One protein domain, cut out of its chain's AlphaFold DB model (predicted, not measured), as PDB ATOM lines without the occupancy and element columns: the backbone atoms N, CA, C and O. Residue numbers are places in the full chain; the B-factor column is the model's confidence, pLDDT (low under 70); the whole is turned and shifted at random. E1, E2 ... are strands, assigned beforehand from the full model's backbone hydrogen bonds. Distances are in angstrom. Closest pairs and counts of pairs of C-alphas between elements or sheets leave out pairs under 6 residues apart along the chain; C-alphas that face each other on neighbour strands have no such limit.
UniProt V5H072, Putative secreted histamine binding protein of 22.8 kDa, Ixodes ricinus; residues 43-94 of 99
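This is residues 43 to 94 of the 99 residues of the protein "Putative secreted histamine binding protein of 22.8 kDa" of Ixodes ricinus (UniProt V5H072). What shape do the atoms make? A long unnamed stretch, residues 43 to 67, passes beside a long, bent hairpin of two antiparallel strands, E1 then E2, and is tied to E1 by a short pairing at residues 52 to 53. What is it built of? The printed part has 52 residues, with no named helix and two named strands in the order E1 - E2; its class is all strand, though under half of the residues, 22 of 52, are in named elements. How compact is it? It is loose, with a radius of gyration of the C-alphas of 13.1 A, and elongated, spanning 37 by 20 by 17 A.

What comes first? Residues 43 to 67 hold no named element, beginning with C-alpha 43 at (32.276, -28.872, -5.363). Where are the strands? E1 is residues 68 to 79, 28.0 A long, from C-alpha 68 at (50.710, -21.736, 10.406). E2 is residues 84 to 93, 27.4 A long, ending with C-alpha 93 at (55.618, -21.832, 9.965).

What joins the unnamed stretch to E1? Residues 52 to 53 pair antiparallel with residues 72 to 73 of E1. Is E1 straight? E1 bends by 62 degrees at residue 71. How do the strands pair? E1 and E2 form a hairpin, antiparallel at 162 degrees between their directions. N 72 and O 90 are within hydrogen-bond range at 2.8 A, as are N 86 and O 77 at 2.9 A.

How far does it reach? The two C-alphas farthest apart, those of Glu 81 and Thr 94, are 38.7 A apart. Is anything missing or long? The printed part has no cut, and the link from E1 to E2 is tight, with 4 residues. Where is confidence low? Mean pLDDT of the printed part is 80.2, and residues 59 to 68 and residue 94 are under 70.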
ATOM      1  N   TRP A  43      31.711 -28.642  -4.030       89.50
ATOM      2  CA  TRP A  43      32.276 -28.872  -5.363       89.50
ATOM      3  C   TRP A  43      32.394 -27.567  -6.151       89.50
ATOM      4  O   TRP A  43      33.407 -27.328  -6.825       89.50
ATOM      5  N   LYS A  44      31.370 -26.713  -6.040       88.50
ATOM      6  CA  LYS A  44      31.328 -25.377  -6.647       88.50
ATOM      7  C   LYS A  44      32.379 -24.442  -6.053       88.50
ATOM      8  O   LYS A  44      32.928 -23.626  -6.788       88.50
ATOM      9  N   SER A  45      32.715 -24.594  -4.771       88.44
ATOM     10  CA  SER A  45      33.783 -23.811  -4.139       88.44
ATOM     11  C   SER A  45      35.182 -24.120  -4.692       88.44
ATOM     12  O   SER A  45      36.085 -23.311  -4.544       88.44
ATOM     13  N   ASN A  46      35.414 -25.225  -5.401       88.19
ATOM     14  CA  ASN A  46      36.719 -25.468  -6.027       88.19
ATOM     15  C   ASN A  46      36.827 -24.739  -7.380       88.19
ATOM     16  O   ASN A  46      36.484 -25.323  -8.417       88.19
ATOM     17  N   THR A  47      37.293 -23.484  -7.372       77.38
ATOM     18  CA  THR A  47      37.585 -22.669  -8.572       77.38
ATOM     19  C   THR A  47      39.090 -22.460  -8.758       77.38
ATOM     20  O   THR A  47      39.855 -22.404  -7.800       77.38
ATOM     21  N   ASP A  48      39.506 -22.377 -10.016       74.75
ATOM     22  CA  ASP A  48      40.860 -22.118 -10.507       74.75
ATOM     23  C   ASP A  48      41.217 -20.624 -10.598       74.75
ATOM     24  O   ASP A  48      42.388 -20.284 -10.771       74.75
ATOM     25  N   ASN A  49      40.237 -19.732 -10.438       74.25
ATOM     26  CA  ASN A  49      40.398 -18.298 -10.685       74.25
ATOM     27  C   ASN A  49      41.353 -17.592  -9.708       74.25
ATOM     28  O   ASN A  49      41.924 -16.560 -10.057       74.25
ATOM     29  N   ALA A  50      41.530 -18.111  -8.490       81.56
ATOM     30  CA  ALA A  50      42.433 -17.534  -7.497       81.56
ATOM     31  C   ALA A  50      42.788 -18.541  -6.388       81.56
ATOM     32  O   ALA A  50      42.012 -19.457  -6.112       81.56
ATOM     33  N   PRO A  51      43.939 -18.372  -5.710       86.50
ATOM     34  CA  PRO A  51      44.208 -19.089  -4.474       86.50
ATOM     35  C   PRO A  51      43.272 -18.618  -3.351       86.50
ATOM     36  O   PRO A  51      43.016 -17.426  -3.180       86.50
ATOM     37  N   TYR A  52      42.830 -19.564  -2.532       87.88
ATOM     38  CA  TYR A  52      42.154 -19.294  -1.272       87.88
ATOM     39  C   TYR A  52      43.155 -18.858  -0.216       87.88
ATOM     40  O   TYR A  52      44.202 -19.485  -0.068       87.88
ATOM     41  N   VAL A  53      42.812 -17.829   0.553       89.06
ATOM     42  CA  VAL A  53      43.614 -17.345   1.682       89.06
ATOM     43  C   VAL A  53      42.828 -17.554   2.971       89.06
ATOM     44  O   VAL A  53      41.689 -17.102   3.092       89.06
ATOM     45  N   LEU A  54      43.438 -18.213   3.957       86.06
ATOM     46  CA  LEU A  54      42.853 -18.338   5.290       86.06
ATOM     47  C   LEU A  54      43.022 -17.016   6.048       86.06
ATOM     48  O   LEU A  54      44.028 -16.800   6.722       86.06
ATOM     49  N   ALA A  55      42.032 -16.132   5.924       83.62
ATOM     50  CA  ALA A  55      42.058 -14.815   6.560       83.62
ATOM     51  C   ALA A  55      41.787 -14.872   8.073       83.62
ATOM     52  O   ALA A  55      42.400 -14.141   8.846       83.62
ATOM     53  N   TYR A  56      40.875 -15.747   8.504       78.94
ATOM     54  CA  TYR A  56      40.453 -15.852   9.898       78.94
ATOM     55  C   TYR A  56      40.195 -17.308  10.290       78.94
ATOM     56  O   TYR A  56      39.652 -18.083   9.505       78.94
ATOM     57  N   ARG A  57      40.566 -17.675  11.521       75.62
ATOM     58  CA  ARG A  57      40.219 -18.958  12.145       75.62
ATOM     59  C   ARG A  57      39.938 -18.759  13.631       75.62
ATOM     60  O   ARG A  57      40.634 -17.992  14.288       75.62
ATOM     61  N   THR A  58      38.955 -19.479  14.159       71.56
ATOM     62  CA  THR A  58      38.561 -19.429  15.580       71.56
ATOM     63  C   THR A  58      39.244 -20.490  16.442       71.56
ATOM     64  O   THR A  58      39.206 -20.396  17.665       71.56
ATOM     65  N   PHE A  59      39.876 -21.498  15.835       66.81
ATOM     66  CA  PHE A  59      40.574 -22.562  16.551       66.81
ATOM     67  C   PHE A  59      41.828 -23.001  15.794       66.81
ATOM     68  O   PHE A  59      41.820 -23.123  14.567       66.81
ATOM     69  N   GLN A  60      42.908 -23.247  16.532       59.81
ATOM     70  CA  GLN A  60      44.112 -23.888  16.024       59.81
ATOM     71  C   GLN A  60      44.039 -25.353  16.445       59.81
ATOM     72  O   GLN A  60      44.155 -25.678  17.623       59.81
ATOM     73  N   GLY A  61      43.718 -26.220  15.484       53.09
ATOM     74  CA  GLY A  61      43.536 -27.645  15.728       53.09
ATOM     75  C   GLY A  61      44.802 -28.263  16.297       53.09
ATOM     76  O   GLY A  61      45.775 -28.373  15.578       53.09
ATOM     77  N   PHE A  62      44.756 -28.697  17.553       48.12
ATOM     78  CA  PHE A  62      45.801 -29.438  18.267       48.12
ATOM     79  C   PHE A  62      47.131 -28.699  18.542       48.12
ATOM     80  O   PHE A  62      47.681 -28.023  17.675       48.12
ATOM     81  N   PRO A  63      47.718 -28.891  19.741       51.19
ATOM     82  CA  PRO A  63      48.955 -28.219  20.160       51.19
ATOM     83  C   PRO A  63      50.195 -28.571  19.317       51.19
ATOM     84  O   PRO A  63      51.188 -27.856  19.384       51.19
ATOM     85  N   TRP A  64      50.158 -29.632  18.500       52.28
ATOM     86  CA  TRP A  64      51.255 -29.978  17.585       52.28
ATOM     87  C   TRP A  64      51.172 -29.268  16.227       52.28
ATOM     88  O   TRP A  64      52.156 -29.267  15.483       52.28
ATOM     89  N   ILE A  65      50.024 -28.673  15.872       55.09
ATOM     90  CA  ILE A  65      49.924 -27.832  14.678       55.09
ATOM     91  C   ILE A  65      50.484 -26.467  15.063       55.09
ATOM     92  O   ILE A  65      49.788 -25.590  15.587       55.09
ATOM     93  N   ARG A  66      51.789 -26.329  14.815       62.59
ATOM     94  CA  ARG A  66      52.552 -25.079  14.902       62.59
ATOM     95  C   ARG A  66      51.776 -23.953  14.226       62.59
ATOM     96  O   ARG A  66      50.980 -24.198  13.317       62.59
ATOM     97  N   THR A  67      51.969 -22.717  14.675       60.97
ATOM     98  CA  THR A  67      51.210 -21.564  14.170       60.97
ATOM     99  C   THR A  67      51.498 -21.322  12.696       60.97
ATOM    100  O   THR A  67      52.390 -20.564  12.330       60.97
ATOM    101  N   LEU A  68      50.695 -21.959  11.842       67.12
ATOM    102  CA  LEU A  68      50.710 -21.736  10.406       67.12
ATOM    103  C   LEU A  68      50.084 -20.367  10.137       67.12
ATOM    104  O   LEU A  68      48.895 -20.167  10.422       67.12
ATOM    105  N   ARG A  69      50.896 -19.439   9.630       75.06
ATOM    106  CA  ARG A  69      50.514 -18.101   9.164       75.06
ATOM    107  C   ARG A  69      50.479 -18.069   7.636       75.06
ATOM    108  O   ARG A  69      51.109 -18.896   6.984       75.06
ATOM    109  N   CYS A  70      49.732 -17.116   7.079       81.88
ATOM    110  CA  CYS A  70      49.579 -16.909   5.631       81.88
ATOM    111  C   CYS A  70      49.272 -18.213   4.873       81.88
ATOM    112  O   CYS A  70      49.929 -18.544   3.889       81.88
ATOM    113  N   VAL A  71      48.308 -18.987   5.380       84.00
ATOM    114  CA  VAL A  71      47.920 -20.247   4.744       84.00
ATOM    115  C   VAL A  71      47.155 -19.933   3.464       84.00
ATOM    116  O   VAL A  71      46.125 -19.257   3.505       84.00
ATOM    117  N   THR A  72      47.646 -20.452   2.344       89.31
ATOM    118  CA  THR A  72      47.000 -20.345   1.039       89.31
ATOM    119  C   THR A  72      46.813 -21.714   0.402       89.31
ATOM    120  O   THR A  72      47.705 -22.560   0.490       89.31
ATOM    121  N   ALA A  73      45.690 -21.918  -0.281       89.50
ATOM    122  CA  ALA A  73      45.399 -23.128  -1.041       89.50
ATOM    123  C   ALA A  73      45.117 -22.776  -2.504       89.50
ATOM    124  O   ALA A  73      44.242 -21.963  -2.792       89.50
ATOM    125  N   ARG A  74      45.837 -23.396  -3.438       90.12
ATOM    126  CA  ARG A  74      45.629 -23.222  -4.880       90.12
ATOM    127  C   ARG A  74      45.156 -24.530  -5.495       90.12
ATOM    128  O   ARG A  74      45.785 -25.563  -5.275       90.12
ATOM    129  N   LEU A  75      44.089 -24.483  -6.286       92.19
ATOM    130  CA  LEU A  75      43.631 -25.634  -7.060       92.19
ATOM    131  C   LEU A  75      44.664 -25.982  -8.146       92.19
ATOM    132  O   LEU A  75      45.083 -25.113  -8.910       92.19
ATOM    133  N   ILE A  76      45.085 -27.246  -8.191       93.31
ATOM    134  CA  ILE A  76      46.028 -27.789  -9.184       93.31
ATOM    135  C   ILE A  76      45.285 -28.654 -10.201       93.31
ATOM    136  O   ILE A  76      45.528 -28.544 -11.398       93.31
ATOM    137  N   ALA A  77      44.388 -29.522  -9.726       91.12
ATOM    138  CA  ALA A  77      43.622 -30.422 -10.579       91.12
ATOM    139  C   ALA A  77      42.214 -30.650 -10.026       91.12
ATOM    140  O   ALA A  77      41.995 -30.643  -8.812       91.12
ATOM    141  N   LYS A  78      41.268 -30.882 -10.936       92.88
ATOM    142  CA  LYS A  78      39.863 -31.163 -10.646       92.88
ATOM    143  C   LYS A  78      39.442 -32.395 -11.443       92.88
ATOM    144  O   LYS A  78      39.676 -32.447 -12.644       92.88
ATOM    145  N   HIS A  79      38.835 -33.354 -10.755       92.50
ATOM    146  CA  HIS A  79      38.449 -34.679 -11.244       92.50
ATOM    147  C   HIS A  79      36.925 -34.834 -11.129       92.50
ATOM    148  O   HIS A  79      36.431 -35.245 -10.069       92.50
ATOM    149  N   PRO A  80      36.150 -34.410 -12.148       91.44
ATOM    150  CA  PRO A  80      34.689 -34.389 -12.094       91.44
ATOM    151  C   PRO A  80      34.049 -35.765 -11.913       91.44
ATOM    152  O   PRO A  80      33.019 -35.861 -11.251       91.44
ATOM    153  N   GLU A  81      34.672 -36.809 -12.454       94.19
ATOM    154  CA  GLU A  81      34.217 -38.197 -12.403       94.19
ATOM    155  C   GLU A  81      33.990 -38.681 -10.969       94.19
ATOM    156  O   GLU A  81      32.985 -39.328 -10.681       94.19
ATOM    157  N   ASN A  82      34.872 -38.271 -10.055       93.25
ATOM    158  CA  ASN A  82      34.876 -38.714  -8.662       93.25
ATOM    159  C   ASN A  82      34.732 -37.539  -7.681       93.25
ATOM    160  O   ASN A  82      35.058 -37.678  -6.502       93.25
ATOM    161  N   ARG A  83      34.312 -36.358  -8.165       90.62
ATOM    162  CA  ARG A  83      34.199 -35.104  -7.390       90.62
ATOM    163  C   ARG A  83      35.414 -34.818  -6.497       90.62
ATOM    164  O   ARG A  83      35.279 -34.382  -5.356       90.62
ATOM    165  N   SER A  84      36.606 -35.061  -7.033       92.50
ATOM    166  CA  SER A  84      37.868 -34.945  -6.298       92.50
ATOM    167  C   SER A  84      38.707 -33.772  -6.800       92.50
ATOM    168  O   SER A  84      38.616 -33.372  -7.961       92.50
ATOM    169  N   THR A  85      39.531 -33.197  -5.927       92.44
ATOM    170  CA  THR A  85      40.404 -32.063  -6.256       92.44
ATOM    171  C   THR A  85      41.770 -32.213  -5.608       92.44
ATOM    172  O   THR A  85      41.906 -32.770  -4.521       92.44
ATOM    173  N   ILE A  86      42.792 -31.694  -6.281       92.25
ATOM    174  CA  ILE A  86      44.158 -31.618  -5.767       92.25
ATOM    175  C   ILE A  86      44.478 -30.149  -5.526       92.25
ATOM    176  O   ILE A  86      44.343 -29.328  -6.434       92.25
ATOM    177  N   HIS A  87      44.932 -29.837  -4.313       91.88
ATOM    178  CA  HIS A  87      45.330 -28.493  -3.913       91.88
ATOM    179  C   HIS A  87      46.801 -28.456  -3.507       91.88
ATOM    180  O   HIS A  87      47.275 -29.317  -2.769       91.88
ATOM    181  N   GLY A  88      47.505 -27.421  -3.955       90.19
ATOM    182  CA  GLY A  88      48.795 -27.034  -3.399       90.19
ATOM    183  C   GLY A  88      48.576 -26.145  -2.184       90.19
ATOM    184  O   GLY A  88      47.854 -25.151  -2.277       90.19
ATOM    185  N   LEU A  89      49.194 -26.498  -1.058       89.38
ATOM    186  CA  LEU A  89      49.163 -25.699   0.164       89.38
ATOM    187  C   LEU A  89      50.478 -24.940   0.328       89.38
ATOM    188  O   LEU A  89      51.559 -25.492   0.125       89.38
ATOM    189  N   SER A  90      50.389 -23.677   0.726       85.06
ATOM    190  CA  SER A  90      51.539 -22.866   1.126       85.06
ATOM    191  C   SER A  90      51.231 -22.183   2.448       85.06
ATOM    192  O   SER A  90      50.093 -21.795   2.696       85.06
ATOM    193  N   TYR A  91      52.224 -22.098   3.325       85.88
ATOM    194  CA  TYR A  91      52.086 -21.520   4.656       85.88
ATOM    195  C   TYR A  91      53.456 -21.096   5.185       85.88
ATOM    196  O   TYR A  91      54.475 -21.690   4.835       85.88
ATOM    197  N   TYR A  92      53.478 -20.109   6.076       80.06
ATOM    198  CA  TYR A  92      54.635 -19.810   6.914       80.06
ATOM    199  C   TYR A  92      54.483 -20.511   8.253       80.06
ATOM    200  O   TYR A  92      53.462 -20.376   8.927       80.06
ATOM    201  N   ASN A  93      55.513 -21.248   8.642       71.88
ATOM    202  CA  ASN A  93      55.618 -21.832   9.965       71.88
ATOM    203  C   ASN A  93      56.534 -20.944  10.811       71.88
ATOM    204  O   ASN A  93      57.658 -20.658  10.406       71.88
ATOM    205  N   THR A  94      56.054 -20.487  11.964       58.81
ATOM    206  CA  THR A  94      56.923 -19.869  12.965       58.81
ATOM    207  C   THR A  94      57.519 -20.995  13.801       58.81
ATOM    208  O   THR A  94      56.914 -21.423  14.783       58.81
TER     209      THR A  94